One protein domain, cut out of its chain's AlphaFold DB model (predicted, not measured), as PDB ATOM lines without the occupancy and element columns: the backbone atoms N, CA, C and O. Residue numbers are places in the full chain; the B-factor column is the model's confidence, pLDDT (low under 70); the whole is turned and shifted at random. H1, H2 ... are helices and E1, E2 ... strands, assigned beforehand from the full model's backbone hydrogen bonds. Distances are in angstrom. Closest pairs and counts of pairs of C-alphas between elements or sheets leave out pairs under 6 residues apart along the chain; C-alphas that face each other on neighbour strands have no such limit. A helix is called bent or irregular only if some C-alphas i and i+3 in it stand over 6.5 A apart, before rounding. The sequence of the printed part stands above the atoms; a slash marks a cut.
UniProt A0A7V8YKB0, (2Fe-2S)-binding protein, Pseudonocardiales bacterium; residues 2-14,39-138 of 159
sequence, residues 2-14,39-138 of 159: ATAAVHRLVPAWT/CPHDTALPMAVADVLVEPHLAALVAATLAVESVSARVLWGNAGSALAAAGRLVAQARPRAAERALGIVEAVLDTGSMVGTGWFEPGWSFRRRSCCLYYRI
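AT A GLANCE: This is residues 2 to 14 and 39 to 138 of the 159 residues of the protein "(2Fe-2S)-binding protein" of Pseudonocardiales bacterium (UniProt A0A7V8YKB0). A small hairpin of two strands, E1 and E2, packs on one side of a long helix, H3, which runs through the middle of the model; H4 folds back beside H3 as the second leg of a helical hairpin. The bent helix H2 covers another side of that hairpin, its first arm on H4 and its second on the first residues of H3, while the short helix H1 packs chiefly on H4. The printed part has 113 residues with four named helices and two named strands, in the order H1, H2, H3, H4, E1, E2 along the chain, and its class is mostly helix. The sheet has the order E1, E2 and is antiparallel. The whole is compact, with a radius of gyration of the C-alphas of 14.3 A, and its spans are 41 by 32 by 22 A.

HOW THE PARTS SIT: Begin at the sheet, where E1, residues 119 to 122, and E2, residues 126 to 129, form an antiparallel hairpin at 154 degrees. Look there for N 120 and O 128, 2.9 A apart and within hydrogen-bond range, and for N 128 and O 120 at 2.8 A. From E2 go to H3, residues 73 to 94: their closest C-alphas, those of Gly 78 and Arg 129, are 5.9 A apart. H3 touches H4, residues 96 to 110, closest at the C-alphas of Ala 92 and Ala 99, 4.1 A apart; this helical hairpin has a shallow tilt of 14 degrees, opposite ways. H4 and E1 are near each other, with 5 pairs of C-alphas within 10 A. By its hydrogen bonds H2, residues 45 to 68, was assigned as one helix, but it is bent: C-alphas 52 and 55 are 7.3 A apart, and its arms H2a, residues 45 to 52, and H2b, residues 55 to 68, stand at 41 degrees. H2a touches residues 104 to 109 of H4 alone, closest at the C-alphas of Pro 46 and Ile 105, 4.4 A apart. H2b touches residues 73 to 80 of H3 alone, closest at the C-alphas of Val 62 and Leu 76, 6.3 A apart, at a steep tilt of 45 degrees. H1, residues 2 to 7, touches H4, with the C-alphas of Ala 5 and Ala 102 closest at 5.0 A. H1 and H3 only just touch, with 3 pairs of C-alphas within 8 A, the closest those of Ala 2 and Val 91 at 5.9 A. H2a and H3 are apart. Every O i to N i+4 pair is within hydrogen-bond range in H1, H2a and H3; in H2b it is 7 of 10 and in H4 9 of 11.

IN THESE COORDINATES: Find C-alpha 119 at (-18.258, -1.669, -13.335), where E1 begins; E2 ends at C-alpha 129, at (-19.535, 1.992, -14.476). H3 begins at C-alpha 73, at (-27.315, -3.914, -23.761), and runs 31.6 A to C-alpha 94. H4 spans 21.2 A and is irregular, with C-alphas 97 and 100 at 7.6 A. H2a spans 10.9 A; H2b spans 19.3 A and is irregular, with C-alphas 56 and 59 at 6.6 A. H1 spans 7.7 A.

THE WHOLE: The C-alphas of Asp 42 and Arg 137, the two farthest apart, are 42.3 A from each other. Residues 15 to 38 are not printed, and C-alphas 14 and 39 are 14.1 A apart across this cut, which falls in the link from H1 to H2. Look also for a short pairing outside the named strands: residues 9 to 10 are paired with residues 39 to 40, antiparallel. The links from H2 to H3, H3 to H4 and E1 to E2 are tight, and that from H4 to E1 is short. The mean pLDDT of the printed part is 93.1, and residue 43 is under 70.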
ATOM      1  N   ALA A   2     -31.963  -5.968   1.154       92.00
ATOM      2  CA  ALA A   2     -32.077  -5.823   2.616       92.00
ATOM      3  C   ALA A   2     -32.428  -7.136   3.345       92.00
ATOM      4  O   ALA A   2     -31.749  -7.495   4.302       92.00
ATOM      5  N   THR A   3     -33.418  -7.886   2.856       90.88
ATOM      6  CA  THR A   3     -33.833  -9.184   3.422       90.88
ATOM      7  C   THR A   3     -32.676 -10.191   3.464       90.88
ATOM      8  O   THR A   3     -32.375 -10.745   4.519       90.88
ATOM      9  N   ALA A   4     -31.930 -10.320   2.363       92.31
ATOM     10  CA  ALA A   4     -30.746 -11.176   2.284       92.31
ATOM     11  C   ALA A   4     -29.624 -10.694   3.217       92.31
ATOM     12  O   ALA A   4     -29.142 -11.433   4.072       92.31
ATOM     13  N   ALA A   5     -29.232  -9.426   3.121       94.31
ATOM     14  CA  ALA A   5     -28.099  -8.899   3.869       94.31
ATOM     15  C   ALA A   5     -28.362  -8.791   5.381       94.31
ATOM     16  O   ALA A   5     -27.439  -8.979   6.166       94.31
ATOM     17  N   VAL A   6     -29.588  -8.501   5.820       94.69
ATOM     18  CA  VAL A   6     -29.911  -8.319   7.247       94.69
ATOM     19  C   VAL A   6     -30.378  -9.621   7.886       94.69
ATOM     20  O   VAL A   6     -29.947  -9.934   8.994       94.69
ATOM     21  N   HIS A   7     -31.217 -10.388   7.187       91.69
ATOM     22  CA  HIS A   7     -31.909 -11.551   7.747       91.69
ATOM     23  C   HIS A   7     -31.443 -12.890   7.173       91.69
ATOM     24  O   HIS A   7     -31.884 -13.921   7.662       91.69
ATOM     25  N   ARG A   8     -30.540 -12.893   6.179       92.62
ATOM     26  CA  ARG A   8     -30.083 -14.108   5.474       92.62
ATOM     27  C   ARG A   8     -31.214 -14.882   4.795       92.62
ATOM     28  O   ARG A   8     -31.136 -16.094   4.633       92.62
ATOM     29  N   LEU A   9     -32.257 -14.157   4.397       90.81
ATOM     30  CA  LEU A   9     -33.411 -14.701   3.698       90.81
ATOM     31  C   LEU A   9     -33.391 -14.223   2.248       90.81
ATOM     32  O   LEU A   9     -33.285 -13.019   1.990       90.81
ATOM     33  N   VAL A  10     -33.516 -15.157   1.310       89.00
ATOM     34  CA  VAL A  10     -33.694 -14.846  -0.114       89.00
ATOM     35  C   VAL A  10     -35.165 -15.069  -0.453       89.00
ATOM     36  O   VAL A  10     -35.641 -16.196  -0.312       89.00
ATOM     37  N   PRO A  11     -35.911 -14.013  -0.827       82.75
ATOM     38  CA  PRO A  11     -37.254 -14.182  -1.365       82.75
ATOM     39  C   PRO A  11     -37.197 -15.026  -2.638       82.75
ATOM     40  O   PRO A  11     -36.267 -14.876  -3.427       82.75
ATOM     41  N   ALA A  12     -38.195 -15.880  -2.847       79.19
ATOM     42  CA  ALA A  12     -38.232 -16.747  -4.020       79.19
ATOM     43  C   ALA A  12     -38.441 -15.982  -5.341       79.19
ATOM     44  O   ALA A  12     -38.245 -16.601  -6.378       79.19
ATOM     45  N   TRP A  13     -38.849 -14.698  -5.275       83.81
ATOM     46  CA  TRP A  13     -39.146 -13.767  -6.377       83.81
ATOM     47  C   TRP A  13     -39.326 -14.449  -7.732       83.81
ATOM     48  O   TRP A  13     -38.374 -14.735  -8.451       83.81
ATOM     49  N   THR A  14     -40.581 -14.695  -8.089       84.56
ATOM     50  CA  THR A  14     -40.920 -15.174  -9.425       84.56
ATOM     51  C   THR A  14     -41.322 -13.993 -10.305       84.56
ATOM     52  O   THR A  14     -41.854 -12.998  -9.794       84.56
ATOM     53  N   CYS A  39     -36.026 -18.729   2.069       71.19
ATOM     54  CA  CYS A  39     -35.211 -19.794   2.644       71.19
ATOM     55  C   CYS A  39     -34.007 -19.180   3.383       71.19
ATOM     56  O   CYS A  39     -33.395 -18.238   2.869       71.19
ATOM     57  N   PRO A  40     -33.642 -19.670   4.583       76.19
ATOM     58  CA  PRO A  40     -32.383 -19.301   5.218       76.19
ATOM     59  C   PRO A  40     -31.193 -19.794   4.392       76.19
ATOM     60  O   PRO A  40     -31.107 -20.976   4.066       76.19
ATOM     61  N   HIS A  41     -30.249 -18.903   4.098       76.19
ATOM     62  CA  HIS A  41     -28.987 -19.256   3.447       76.19
ATOM     63  C   HIS A  41     -27.810 -18.737   4.270       76.19
ATOM     64  O   HIS A  41     -27.692 -17.533   4.493       76.19
ATOM     65  N   ASP A  42     -26.904 -19.626   4.679       71.50
ATOM     66  CA  ASP A  42     -25.697 -19.220   5.406       71.50
ATOM     67  C   ASP A  42     -24.513 -18.943   4.466       71.50
ATOM     68  O   ASP A  42     -24.076 -17.798   4.368       71.50
ATOM     69  N   THR A  43     -24.001 -19.938   3.734       68.94
ATOM     70  CA  THR A  43     -22.803 -19.775   2.877       68.94
ATOM     71  C   THR A  43     -23.116 -19.517   1.404       68.94
ATOM     72  O   THR A  43     -22.414 -18.746   0.759       68.94
ATOM     73  N   ALA A  44     -24.193 -20.095   0.869       83.88
ATOM     74  CA  ALA A  44     -24.591 -19.933  -0.536       83.88
ATOM     75  C   ALA A  44     -25.428 -18.666  -0.807       83.88
ATOM     76  O   ALA A  44     -25.968 -18.503  -1.898       83.88
ATOM     77  N   LEU A  45     -25.559 -17.769   0.179       90.00
ATOM     78  CA  LEU A  45     -26.445 -16.604   0.110       90.00
ATOM     79  C   LEU A  45     -26.173 -15.687  -1.101       90.00
ATOM     80  O   LEU A  45     -27.144 -15.312  -1.755       90.00
ATOM     81  N   PRO A  46     -24.919 -15.325  -1.441       91.81
ATOM     82  CA  PRO A  46     -24.664 -14.470  -2.600       91.81
ATOM     83  C   PRO A  46     -25.107 -15.104  -3.926       91.81
ATOM     84  O   PRO A  46     -25.769 -14.443  -4.722       91.81
ATOM     85  N   MET A  47     -24.826 -16.397  -4.120       90.88
ATOM     86  CA  MET A  47     -25.256 -17.138  -5.311       90.88
ATOM     87  C   MET A  47     -26.775 -17.273  -5.379       90.88
ATOM     88  O   MET A  47     -27.359 -16.995  -6.417       90.88
ATOM     89  N   ALA A  48     -27.429 -17.580  -4.257       92.31
ATOM     90  CA  ALA A  48     -28.886 -17.651  -4.198       92.31
ATOM     91  C   ALA A  48     -29.545 -16.310  -4.576       92.31
ATOM     92  O   ALA A  48     -30.573 -16.298  -5.245       92.31
ATOM     93  N   VAL A  49     -28.948 -15.172  -4.193       93.56
ATOM     94  CA  VAL A  49     -29.416 -13.848  -4.641       93.56
ATOM     95  C   VAL A  49     -29.212 -13.662  -6.147       93.56
ATOM     96  O   VAL A  49     -30.090 -13.100  -6.798       93.56
ATOM     97  N   ALA A  50     -28.083 -14.106  -6.703       93.94
ATOM     98  CA  ALA A  50     -27.826 -14.013  -8.138       93.94
ATOM     99  C   ALA A  50     -28.829 -14.851  -8.949       93.94
ATOM    100  O   ALA A  50     -29.402 -14.338  -9.910       93.94
ATOM    101  N   ASP A  51     -29.101 -16.082  -8.511       91.69
ATOM    102  CA  ASP A  51     -29.999 -17.026  -9.183       91.69
ATOM    103  C   ASP A  51     -31.435 -16.496  -9.276       91.69
ATOM    104  O   ASP A  51     -32.056 -16.581 -10.336       91.69
ATOM    105  N   VAL A  52     -31.960 -15.899  -8.197       91.31
ATOM    106  CA  VAL A  52     -33.321 -15.335  -8.214       91.31
ATOM    107  C   VAL A  52     -33.405 -14.012  -8.974       91.31
ATOM    108  O   VAL A  52     -34.469 -13.661  -9.464       91.31
ATOM    109  N   LEU A  53     -32.311 -13.248  -9.070       92.69
ATOM    110  CA  LEU A  53     -32.348 -11.874  -9.578       92.69
ATOM    111  C   LEU A  53     -31.929 -11.747 -11.047       92.69
ATOM    112  O   LEU A  53     -32.596 -11.052 -11.816       92.69
ATOM    113  N   VAL A  54     -30.791 -12.333 -11.426       94.81
ATOM    114  CA  VAL A  54     -30.083 -11.955 -12.659       94.81
ATOM    115  C   VAL A  54     -30.837 -12.429 -13.893       94.81
ATOM    116  O   VAL A  54     -31.280 -11.597 -14.681       94.81
ATOM    117  N   GLU A  55     -31.027 -13.735 -14.061       93.75
ATOM    118  CA  GLU A  55     -31.723 -14.267 -15.238       93.75
ATOM    119  C   GLU A  55     -33.248 -14.058 -15.176       93.75
ATOM    120  O   GLU A  55     -33.802 -13.509 -16.132       93.75
ATOM    121  N   PRO A  56     -33.953 -14.383 -14.069       92.75
ATOM    122  CA  PRO A  56     -35.416 -14.298 -14.048       92.75
ATOM    123  C   PRO A  56     -35.961 -12.876 -14.213       92.75
ATOM    124  O   PRO A  56     -37.046 -12.695 -14.767       92.75
ATOM    125  N   HIS A  57     -35.222 -11.860 -13.752       93.00
ATOM    126  CA  HIS A  57     -35.701 -10.479 -13.745       93.00
ATOM    127  C   HIS A  57     -34.836  -9.527 -14.562       93.00
ATOM    128  O   HIS A  57     -35.363  -8.840 -15.437       93.00
ATOM    129  N   LEU A  58     -33.527  -9.443 -14.294       95.44
ATOM    130  CA  LEU A  58     -32.690  -8.442 -14.963       95.44
ATOM    131  C   LEU A  58     -32.523  -8.756 -16.451       95.44
ATOM    132  O   LEU A  58     -32.724  -7.864 -17.272       95.44
ATOM    133  N   ALA A  59     -32.233 -10.005 -16.817       96.38
ATOM    134  CA  ALA A  59     -32.112 -10.403 -18.217       96.38
ATOM    135  C   ALA A  59     -33.445 -10.245 -18.962       96.38
ATOM    136  O   ALA A  59     -33.464  -9.700 -20.068       96.38
ATOM    137  N   ALA A  60     -34.566 -10.621 -18.334       94.56
ATOM    138  CA  ALA A  60     -35.904 -10.418 -18.888       94.56
ATOM    139  C   ALA A  60     -36.219  -8.929 -19.123       94.56
ATOM    140  O   ALA A  60     -36.686  -8.559 -20.200       94.56
ATOM    141  N   LEU A  61     -35.902  -8.057 -18.159       93.81
ATOM    142  CA  LEU A  61     -36.087  -6.610 -18.293       93.81
ATOM    143  C   LEU A  61     -35.184  -6.023 -19.385       93.81
ATOM    144  O   LEU A  61     -35.636  -5.191 -20.175       93.81
ATOM    145  N   VAL A  62     -33.924  -6.462 -19.461       97.38
ATOM    146  CA  VAL A  62     -32.997  -6.053 -20.523       97.38
ATOM    147  C   VAL A  62     -33.553  -6.455 -21.887       97.38
ATOM    148  O   VAL A  62     -33.647  -5.604 -22.767       97.38
ATOM    149  N   ALA A  63     -33.976  -7.709 -22.058       97.06
ATOM    150  CA  ALA A  63     -34.535  -8.206 -23.310       97.06
ATOM    151  C   ALA A  63     -35.806  -7.445 -23.715       97.06
ATOM    152  O   ALA A  63     -35.907  -6.985 -24.853       97.06
ATOM    153  N   ALA A  64     -36.737  -7.243 -22.777       95.69
ATOM    154  CA  ALA A  64     -37.954  -6.472 -23.011       95.69
ATOM    155  C   ALA A  64     -37.643  -5.028 -23.429       95.69
ATOM    156  O   ALA A  64     -38.237  -4.527 -24.377       95.69
ATOM    157  N   THR A  65     -36.671  -4.380 -22.780       96.06
ATOM    158  CA  THR A  65     -36.269  -3.004 -23.114       96.06
ATOM    159  C   THR A  65     -35.646  -2.925 -24.507       96.06
ATOM    160  O   THR A  65     -36.001  -2.050 -25.290       96.06
ATOM    161  N   LEU A  66     -34.748  -3.855 -24.850       97.31
ATOM    162  CA  LEU A  66     -34.099  -3.901 -26.167       97.31
ATOM    163  C   LEU A  66     -35.085  -4.150 -27.315       97.31
ATOM    164  O   LEU A  66     -34.800  -3.776 -28.449       97.31
ATOM    165  N   ALA A  67     -36.230  -4.779 -27.037       97.88
ATOM    166  CA  ALA A  67     -37.263  -5.027 -28.036       97.88
ATOM    167  C   ALA A  67     -38.046  -3.762 -28.429       97.88
ATOM    168  O   ALA A  67     -38.649  -3.738 -29.501       97.88
ATOM    169  N   VAL A  68     -38.052  -2.728 -27.579       97.56
ATOM    170  CA  VAL A  68     -38.849  -1.506 -27.793       97.56
ATOM    171  C   VAL A  68     -38.018  -0.223 -27.865       97.56
ATOM    172  O   VAL A  68     -38.478   0.752 -28.450       97.56
ATOM    173  N   GLU A  69     -36.789  -0.216 -27.339       94.75
ATOM    174  CA  GLU A  69     -35.932   0.970 -27.265       94.75
ATOM    175  C   GLU A  69     -34.585   0.787 -27.974       94.75
ATOM    176  O   GLU A  69     -33.933  -0.254 -27.902       94.75
ATOM    177  N   SER A  70     -34.090   1.867 -28.586       93.12
ATOM    178  CA  SER A  70     -32.762   1.914 -29.216       93.12
ATOM    179  C   SER A  70     -31.659   2.252 -28.203       93.12
ATOM    180  O   SER A  70     -31.017   3.303 -28.270       93.12
ATOM    181  N   VAL A  71     -31.434   1.357 -27.241       95.12
ATOM    182  CA  VAL A  71     -30.377   1.459 -26.221       95.12
ATOM    183  C   VAL A  71     -29.482   0.223 -26.265       95.12
ATOM    184  O   VAL A  71     -29.936  -0.875 -26.554       95.12
ATOM    185  N   SER A  72     -28.180   0.366 -26.002       96.12
ATOM    186  CA  SER A  72     -27.287  -0.802 -26.013       96.12
ATOM    187  C   SER A  72     -27.457  -1.661 -24.755       96.12
ATOM    188  O   SER A  72     -27.571  -1.127 -23.647       96.12
ATOM    189  N   ALA A  73     -27.332  -2.984 -24.895       97.06
ATOM    190  CA  ALA A  73     -27.315  -3.914 -23.761       97.06
ATOM    191  C   ALA A  73     -26.255  -3.533 -22.708       97.06
ATOM    192  O   ALA A  73     -26.499  -3.618 -21.509       97.06
ATOM    193  N   ARG A  74     -25.096  -3.021 -23.146       97.06
ATOM    194  CA  ARG A  74     -24.015  -2.552 -22.263       97.06
ATOM    195  C   ARG A  74     -24.440  -1.389 -21.354       97.06
ATOM    196  O   ARG A  74     -23.949  -1.272 -20.231       97.06
ATOM    197  N   VAL A  75     -25.312  -0.501 -21.832       97.06
ATOM    198  CA  VAL A  75     -25.868   0.592 -21.015       97.06
ATOM    199  C   VAL A  75     -26.845   0.025 -19.989       97.06
ATOM    200  O   VAL A  75     -26.746   0.369 -18.814       97.06
ATOM    201  N   LEU A  76     -27.728  -0.886 -20.404       97.88
ATOM    202  CA  LEU A  76     -28.726  -1.489 -19.518       97.88
ATOM    203  C   LEU A  76     -28.084  -2.309 -18.389       97.88
ATOM    204  O   LEU A  76     -28.375  -2.065 -17.219       97.88
ATOM    205  N   TRP A  77     -27.140  -3.195 -18.712       98.31
ATOM    206  CA  TRP A  77     -26.397  -3.960 -17.705       98.31
ATOM    207  C   TRP A  77     -25.535  -3.062 -16.810       98.31
ATOM    208  O   TRP A  77     -25.465  -3.275 -15.602       98.31
ATOM    209  N   GLY A  78     -24.940  -1.996 -17.360       97.88
ATOM    210  CA  GLY A  78     -24.240  -0.986 -16.562       97.88
ATOM    211  C   GLY A  78     -25.155  -0.292 -15.547       97.88
ATOM    212  O   GLY A  78     -24.762  -0.081 -14.398       97.88
ATOM    213  N   ASN A  79     -26.389   0.030 -15.942       97.00
ATOM    214  CA  ASN A  79     -27.397   0.594 -15.044       97.00
ATOM    215  C   ASN A  79     -27.831  -0.408 -13.970       97.00
ATOM    216  O   ASN A  79     -27.931  -0.017 -12.809       97.00
ATOM    217  N   ALA A  80     -28.010  -1.683 -14.322       97.50
ATOM    218  CA  ALA A  80     -28.310  -2.740 -13.358       97.50
ATOM    219  C   ALA A  80     -27.193  -2.904 -12.309       97.50
ATOM    220  O   ALA A  80     -27.480  -2.931 -11.113       97.50
ATOM    221  N   GLY A  81     -25.923  -2.922 -12.732       97.50
ATOM    222  CA  GLY A  81     -24.773  -2.988 -11.821       97.50
ATOM    223  C   GLY A  81     -24.696  -1.791 -10.863       97.50
ATOM    224  O   GLY A  81     -24.530  -1.967  -9.657       97.50
ATOM    225  N   SER A  82     -24.910  -0.572 -11.375       96.56
ATOM    226  CA  SER A  82     -24.980   0.657 -10.563       96.56
ATOM    227  C   SER A  82     -26.136   0.622  -9.553       96.56
ATOM    228  O   SER A  82     -25.937   0.915  -8.372       96.56
ATOM    229  N   ALA A  83     -27.329   0.181  -9.967       95.69
ATOM    230  CA  ALA A  83     -28.480   0.052  -9.074       95.69
ATOM    231  C   ALA A  83     -28.246  -0.980  -7.956       95.69
ATOM    232  O   ALA A  83     -28.601  -0.736  -6.801       95.69
ATOM    233  N   LEU A  84     -27.606  -2.109  -8.275       96.88
ATOM    234  CA  LEU A  84     -27.234  -3.133  -7.301       96.88
ATOM    235  C   LEU A  84     -26.225  -2.600  -6.268       96.88
ATOM    236  O   LEU A  84     -26.429  -2.779  -5.063       96.88
ATOM    237  N   ALA A  85     -25.179  -1.902  -6.721       96.88
ATOM    238  CA  ALA A  85     -24.194  -1.275  -5.841       96.88
ATOM    239  C   ALA A  85     -24.836  -0.230  -4.917       96.88
ATOM    240  O   ALA A  85     -24.599  -0.238  -3.704       96.88
ATOM    241  N   ALA A  86     -25.719   0.616  -5.457       95.62
ATOM    242  CA  ALA A  86     -26.477   1.584  -4.672       95.62
ATOM    243  C   ALA A  86     -27.372   0.903  -3.621       95.62
ATOM    244  O   ALA A  86     -27.403   1.336  -2.467       95.62
ATOM    245  N   ALA A  87     -28.051  -0.195  -3.970       95.62
ATOM    246  CA  ALA A  87     -28.869  -0.953  -3.026       95.62
ATOM    247  C   ALA A  87     -28.034  -1.553  -1.879       95.62
ATOM    248  O   ALA A  87     -28.454  -1.493  -0.720       95.62
ATOM    249  N   GLY A  88     -26.843  -2.089  -2.169       96.94
ATOM    250  CA  GLY A  88     -25.900  -2.549  -1.144       96.94
ATOM    251  C   GLY A  88     -25.439  -1.417  -0.221       96.94
ATOM    252  O   GLY A  88     -25.507  -1.558   1.002       96.94
ATOM    253  N   ARG A  89     -25.081  -0.259  -0.793       96.75
ATOM    254  CA  ARG A  89     -24.685   0.942  -0.040       96.75
ATOM    255  C   ARG A  89     -25.786   1.413   0.909       96.75
ATOM    256  O   ARG A  89     -25.505   1.691   2.073       96.75
ATOM    257  N   LEU A  90     -27.034   1.470   0.442       96.56
ATOM    258  CA  LEU A  90     -28.183   1.860   1.267       96.56
ATOM    259  C   LEU A  90     -28.377   0.910   2.455       96.56
ATOM    260  O   LEU A  90     -28.631   1.361   3.572       96.56
ATOM    261  N   VAL A  91     -28.203  -0.400   2.248       97.31
ATOM    262  CA  VAL A  91     -28.244  -1.376   3.347       97.31
ATOM    263  C   VAL A  91     -27.090  -1.154   4.320       97.31
ATOM    264  O   VAL A  91     -27.329  -1.120   5.525       97.31
ATOM    265  N   ALA A  92     -25.862  -0.979   3.829       96.81
ATOM    266  CA  ALA A  92     -24.692  -0.754   4.673       96.81
ATOM    267  C   ALA A  92     -24.839   0.509   5.541       96.81
ATOM    268  O   ALA A  92     -24.521   0.478   6.729       96.81
ATOM    269  N   GLN A  93     -25.393   1.587   4.979       96.62
ATOM    270  CA  GLN A  93     -25.683   2.830   5.699       96.62
ATOM    271  C   GLN A  93     -26.785   2.643   6.749       96.62
ATOM    272  O   GLN A  93     -26.624   3.044   7.900       96.62
ATOM    273  N   ALA A  94     -27.899   2.004   6.382       97.88
ATOM    274  CA  ALA A  94     -29.029   1.815   7.289       97.88
ATOM    275  C   ALA A  94     -28.770   0.749   8.367       97.88
ATOM    276  O   ALA A  94     -29.388   0.774   9.435       97.88
ATOM    277  N   ARG A  95     -27.909  -0.234   8.082       97.50
ATOM    278  CA  ARG A  95     -27.597  -1.386   8.938       97.50
ATOM    279  C   ARG A  95     -26.092  -1.695   8.883       97.50
ATOM    280  O   ARG A  95     -25.698  -2.680   8.260       97.50
ATOM    281  N   PRO A  96     -25.248  -0.946   9.619       96.56
ATOM    282  CA  PRO A  96     -23.790  -1.121   9.582       96.56
ATOM    283  C   PRO A  96     -23.310  -2.547   9.897       96.56
ATOM    284  O   PRO A  96     -22.370  -3.038   9.283       96.56
ATOM    285  N   ARG A  97     -24.010  -3.268  10.786       97.00
ATOM    286  CA  ARG A  97     -23.716  -4.680  11.115       97.00
ATOM    287  C   ARG A  97     -23.903  -5.655   9.943       97.00
ATOM    288  O   ARG A  97     -23.462  -6.796  10.030       97.00
ATOM    289  N   ALA A  98     -24.596  -5.243   8.884       96.50
ATOM    290  CA  ALA A  98     -24.824  -6.031   7.675       96.50
ATOM    291  C   ALA A  98     -23.945  -5.578   6.494       96.50
ATOM    292  O   ALA A  98     -24.070  -6.152   5.417       96.50
ATOM    293  N   ALA A  99     -23.076  -4.572   6.669       95.94
ATOM    294  CA  ALA A  99     -22.327  -3.953   5.575       95.94
ATOM    295  C   ALA A  99     -21.415  -4.942   4.832       95.94
ATOM    296  O   ALA A  99     -21.503  -5.044   3.616       95.94
ATOM    297  N   GLU A 100     -20.604  -5.720   5.553       94.69
ATOM    298  CA  GLU A 100     -19.711  -6.722   4.948       94.69
ATOM    299  C   GLU A 100     -20.494  -7.775   4.149       94.69
ATOM    300  O   GLU A 100     -20.157  -8.091   3.013       94.69
ATOM    301  N   ARG A 101     -21.620  -8.248   4.699       95.19
ATOM    302  CA  ARG A 101     -22.498  -9.201   4.006       95.19
ATOM    303  C   ARG A 101     -23.145  -8.587   2.770       95.19
ATOM    304  O   ARG A 101     -23.250  -9.251   1.747       95.19
ATOM    305  N   ALA A 102     -23.600  -7.341   2.863       96.44
ATOM    306  CA  ALA A 102     -24.159  -6.631   1.722       96.44
ATOM    307  C   ALA A 102     -23.116  -6.489   0.608       96.44
ATOM    308  O   ALA A 102     -23.468  -6.683  -0.552       96.44
ATOM    309  N   LEU A 103     -21.858  -6.189   0.956       95.31
ATOM    310  CA  LEU A 103     -20.772  -6.053  -0.013       95.31
ATOM    311  C   LEU A 103     -20.500  -7.386  -0.708       95.31
ATOM    312  O   LEU A 103     -20.579  -7.440  -1.930       95.31
ATOM    313  N   GLY A 104     -20.327  -8.468   0.059       94.62
ATOM    314  CA  GLY A 104     -20.097  -9.798  -0.506       94.62
ATOM    315  C   GLY A 104     -21.243 -10.299  -1.394       94.62
ATOM    316  O   GLY A 104     -20.997 -10.967  -2.394       94.62
ATOM    317  N   ILE A 105     -22.500  -9.944  -1.086       96.12
ATOM    318  CA  ILE A 105     -23.634 -10.227  -1.983       96.12
ATOM    319  C   ILE A 105     -23.498  -9.441  -3.290       96.12
ATOM    320  O   ILE A 105     -23.670 -10.017  -4.359       96.12
ATOM    321  N   VAL A 106     -23.217  -8.136  -3.221       97.38
ATOM    322  CA  VAL A 106     -23.105  -7.315  -4.431       97.38
ATOM    323  C   VAL A 106     -21.941  -7.773  -5.306       97.38
ATOM    324  O   VAL A 106     -22.139  -7.922  -6.506       97.38
ATOM    325  N   GLU A 107     -20.765  -8.020  -4.731       95.50
ATOM    326  CA  GLU A 107     -19.586  -8.484  -5.473       95.50
ATOM    327  C   GLU A 107     -19.866  -9.809  -6.192       95.50
ATOM    328  O   GLU A 107     -19.685  -9.890  -7.403       95.50
ATOM    329  N   ALA A 108     -20.431 -10.803  -5.502       94.75
ATOM    330  CA  ALA A 108     -20.750 -12.086  -6.130       94.75
ATOM    331  C   ALA A 108     -21.782 -11.964  -7.266       94.75
ATOM    332  O   ALA A 108     -21.654 -12.612  -8.304       94.75
ATOM    333  N   VAL A 109     -22.810 -11.126  -7.093       96.81
ATOM    334  CA  VAL A 109     -23.806 -10.898  -8.150       96.81
ATOM    335  C   VAL A 109     -23.176 -10.153  -9.332       96.81
ATOM    336  O   VAL A 109     -23.495 -10.460 -10.478       96.81
ATOM    337  N   LEU A 110     -22.262  -9.206  -9.087       97.31
ATOM    338  CA  LEU A 110     -21.505  -8.521 -10.144       97.31
ATOM    339  C   LEU A 110     -20.561  -9.464 -10.902       97.31
ATOM    340  O   LEU A 110     -20.294  -9.219 -12.077       97.31
ATOM    341  N   ASP A 111     -20.125 -10.554 -10.276       95.94
ATOM    342  CA  ASP A 111     -19.298 -11.594 -10.891       95.94
ATOM    343  C   ASP A 111     -20.114 -12.683 -11.623       95.94
ATOM    344  O   ASP A 111     -19.555 -13.676 -12.093       95.94
ATOM    345  N   THR A 112     -21.433 -12.504 -11.779       95.38
ATOM    346  CA  THR A 112     -22.321 -13.499 -12.404       95.38
ATOM    347  C   THR A 112     -22.794 -13.085 -13.802       95.38
ATOM    348  O   THR A 112     -23.424 -12.044 -13.989       95.38
ATOM    349  N   GLY A 113     -22.557 -13.944 -14.801       95.00
ATOM    350  CA  GLY A 113     -23.164 -13.841 -16.134       95.00
ATOM    351  C   GLY A 113     -22.988 -12.468 -16.794       95.00
ATOM    352  O   GLY A 113     -21.880 -11.944 -16.892       95.00
ATOM    353  N   SER A 114     -24.095 -11.867 -17.235       96.12
ATOM    354  CA  SER A 114     -24.091 -10.556 -17.905       96.12
ATOM    355  C   SER A 114     -23.763  -9.367 -16.986       96.12
ATOM    356  O   SER A 114     -23.564  -8.255 -17.478       96.12
ATOM    357  N   MET A 115     -23.686  -9.575 -15.666       97.75
ATOM    358  CA  MET A 115     -23.264  -8.541 -14.715       97.75
ATOM    359  C   MET A 115     -21.741  -8.331 -14.723       97.75
ATOM    360  O   MET A 115     -21.272  -7.249 -14.343       97.75
ATOM    361  N   VAL A 116     -20.979  -9.320 -15.210       97.44
ATOM    362  CA  VAL A 116     -19.515  -9.283 -15.253       97.44
ATOM    363  C   VAL A 116     -19.040  -8.103 -16.093       97.44
ATOM    364  O   VAL A 116     -19.426  -7.912 -17.248       97.44
ATOM    365  N   GLY A 117     -18.153  -7.290 -15.515       96.06
ATOM    366  CA  GLY A 117     -17.558  -6.156 -16.218       96.06
ATOM    367  C   GLY A 117     -18.519  -4.986 -16.462       96.06
ATOM    368  O   GLY A 117     -18.254  -4.147 -17.328       96.06
ATOM    369  N   THR A 118     -19.609  -4.882 -15.698       97.50
ATOM    370  CA  THR A 118     -20.498  -3.704 -15.711       97.50
ATOM    371  C   THR A 118     -19.880  -2.485 -15.017       97.50
ATOM    372  O   THR A 118     -20.158  -1.341 -15.396       97.50
ATOM    373  N   GLY A 119     -18.973  -2.709 -14.067       95.62
ATOM    374  CA  GLY A 119     -18.258  -1.669 -13.335       95.62
ATOM    375  C   GLY A 119     -17.259  -2.241 -12.335       95.62
ATOM    376  O   GLY A 119     -16.890  -3.409 -12.432       95.62
ATOM    377  N   TRP A 120     -16.797  -1.403 -11.412       94.75
ATOM    378  CA  TRP A 120     -15.926  -1.787 -10.300       94.75
ATOM    379  C   TRP A 120     -16.164  -0.879  -9.090       94.75
ATOM    380  O   TRP A 120     -16.646   0.247  -9.236       94.75
ATOM    381  N   PHE A 121     -15.814  -1.358  -7.897       93.12
ATOM    382  CA  PHE A 121     -15.850  -0.546  -6.684       93.12
ATOM    383  C   PHE A 121     -14.612   0.349  -6.558       93.12
ATOM    384  O   PHE A 121     -13.475  -0.068  -6.766       93.12
ATOM    385  N   GLU A 122     -14.860   1.593  -6.175       89.12
ATOM    386  CA  GLU A 122     -13.905   2.527  -5.593       89.12
ATOM    387  C   GLU A 122     -14.048   2.479  -4.050       89.12
ATOM    388  O   GLU A 122     -15.034   1.942  -3.529       89.12
ATOM    389  N   PRO A 123     -13.089   3.022  -3.276       84.62
ATOM    390  CA  PRO A 123     -13.185   3.032  -1.818       84.62
ATOM    391  C   PRO A 123     -14.509   3.624  -1.303       84.62
ATOM    392  O   PRO A 123     -15.016   4.610  -1.837       84.62
ATOM    393  N   GLY A 124     -15.051   3.045  -0.226       82.44
ATOM    394  CA  GLY A 124     -16.202   3.613   0.488       82.44
ATOM    395  C   GLY A 124     -17.567   3.436  -0.191       82.44
ATOM    396  O   GLY A 124     -18.397   4.333  -0.083       82.44
ATOM    397  N   TRP A 125     -17.823   2.292  -0.844       89.62
ATOM    398  CA  TRP A 125     -19.076   1.974  -1.565       89.62
ATOM    399  C   TRP A 125     -19.350   2.807  -2.828       89.62
ATOM    400  O   TRP A 125     -20.451   2.758  -3.384       89.62
ATOM    401  N   SER A 126     -18.357   3.551  -3.301       89.81
ATOM    402  CA  SER A 126     -18.417   4.227  -4.595       89.81
ATOM    403  C   SER A 126     -18.326   3.189  -5.714       89.81
ATOM    404  O   SER A 126     -17.483   2.299  -5.655       89.81
ATOM    405  N   PHE A 127     -19.181   3.269  -6.732       93.75
ATOM    406  CA  PHE A 127     -19.175   2.335  -7.859       93.75
ATOM    407  C   PHE A 127     -18.939   3.092  -9.161       93.75
ATOM    408  O   PHE A 127     -19.548   4.127  -9.418       93.75
ATOM    409  N   ARG A 128     -18.058   2.578 -10.018       94.62
ATOM    410  CA  ARG A 128     -17.745   3.185 -11.312       94.62
ATOM    411  C   ARG A 128     -18.196   2.263 -12.430       94.62
ATOM    412  O   ARG A 128     -17.731   1.132 -12.540       94.62
ATOM    413  N   ARG A 129     -19.083   2.752 -13.301       95.69
ATOM    414  CA  ARG A 129     -19.535   1.992 -14.476       95.69
ATOM    415  C   ARG A 129     -18.489   1.950 -15.585       95.69
ATOM    416  O   ARG A 129     -17.724   2.891 -15.777       95.69
ATOM    417  N   ARG A 130     -18.562   0.900 -16.411       95.75
ATOM    418  CA  ARG A 130     -17.833   0.749 -17.691       95.75
ATOM    419  C   ARG A 130     -18.624   1.240 -18.913       95.75
ATOM    420  O   ARG A 130     -18.219   0.994 -20.057       95.75
ATOM    421  N   SER A 131     -19.758   1.903 -18.686       95.50
ATOM    422  CA  SER A 131     -20.639   2.497 -19.697       95.50
ATOM    423  C   SER A 131     -21.275   3.795 -19.188       95.50
ATOM    424  O   SER A 131     -21.396   4.022 -17.983       95.50
ATOM    425  N   CYS A 132     -21.663   4.680 -20.111       94.62
ATOM    426  CA  CYS A 132     -22.440   5.873 -19.780       94.62
ATOM    427  C   CYS A 132     -23.908   5.485 -19.553       94.62
ATOM    428  O   CYS A 132     -24.500   4.826 -20.401       94.62
ATOM    429  N   CYS A 133     -24.510   5.926 -18.448       94.12
ATOM    430  CA  CYS A 133     -25.905   5.614 -18.117       94.12
ATOM    431  C   CYS A 133     -26.951   6.396 -18.910       94.12
ATOM    432  O   CYS A 133     -28.136   6.095 -18.805       94.12
ATOM    433  N   LEU A 134     -26.515   7.414 -19.660       93.81
ATOM    434  CA  LEU A 134     -27.356   8.337 -20.423       93.81
ATOM    435  C   LEU A 134     -28.318   9.195 -19.580       93.81
ATOM    436  O   LEU A 134     -29.189   9.843 -20.152       93.81
ATOM    437  N   TYR A 135     -28.138   9.273 -18.254       90.88
ATOM    438  CA  TYR A 135     -28.991  10.093 -17.380       90.88
ATOM    439  C   TYR A 135     -29.045  11.563 -17.817       90.88
ATOM    440  O   TYR A 135     -30.118  12.159 -17.822       90.88
ATOM    441  N   TYR A 136     -27.928  12.107 -18.306       90.38
ATOM    442  CA  TYR A 136     -27.837  13.470 -18.840       90.38
ATOM    443  C   TYR A 136     -28.783  13.756 -20.025       90.38
ATOM    444  O   TYR A 136     -28.965  14.911 -20.392       90.38
ATOM    445  N   ARG A 137     -29.356  12.725 -20.667       91.00
ATOM    446  CA  ARG A 137     -30.282  12.874 -21.804       91.00
ATOM    447  C   ARG A 137     -31.748  12.993 -21.385       91.00
ATOM    448  O   ARG A 137     -32.586  13.265 -22.239       91.00
ATOM    449  N   ILE A 138     -32.070  12.744 -20.119       86.75
ATOM    450  CA  ILE A 138     -33.439  12.825 -19.598       86.75
ATOM    451  C   ILE A 138     -33.717  14.283 -19.190       86.75
ATOM    452  O   ILE A 138     -32.813  14.925 -18.656       86.75
TER     453      ILE A 138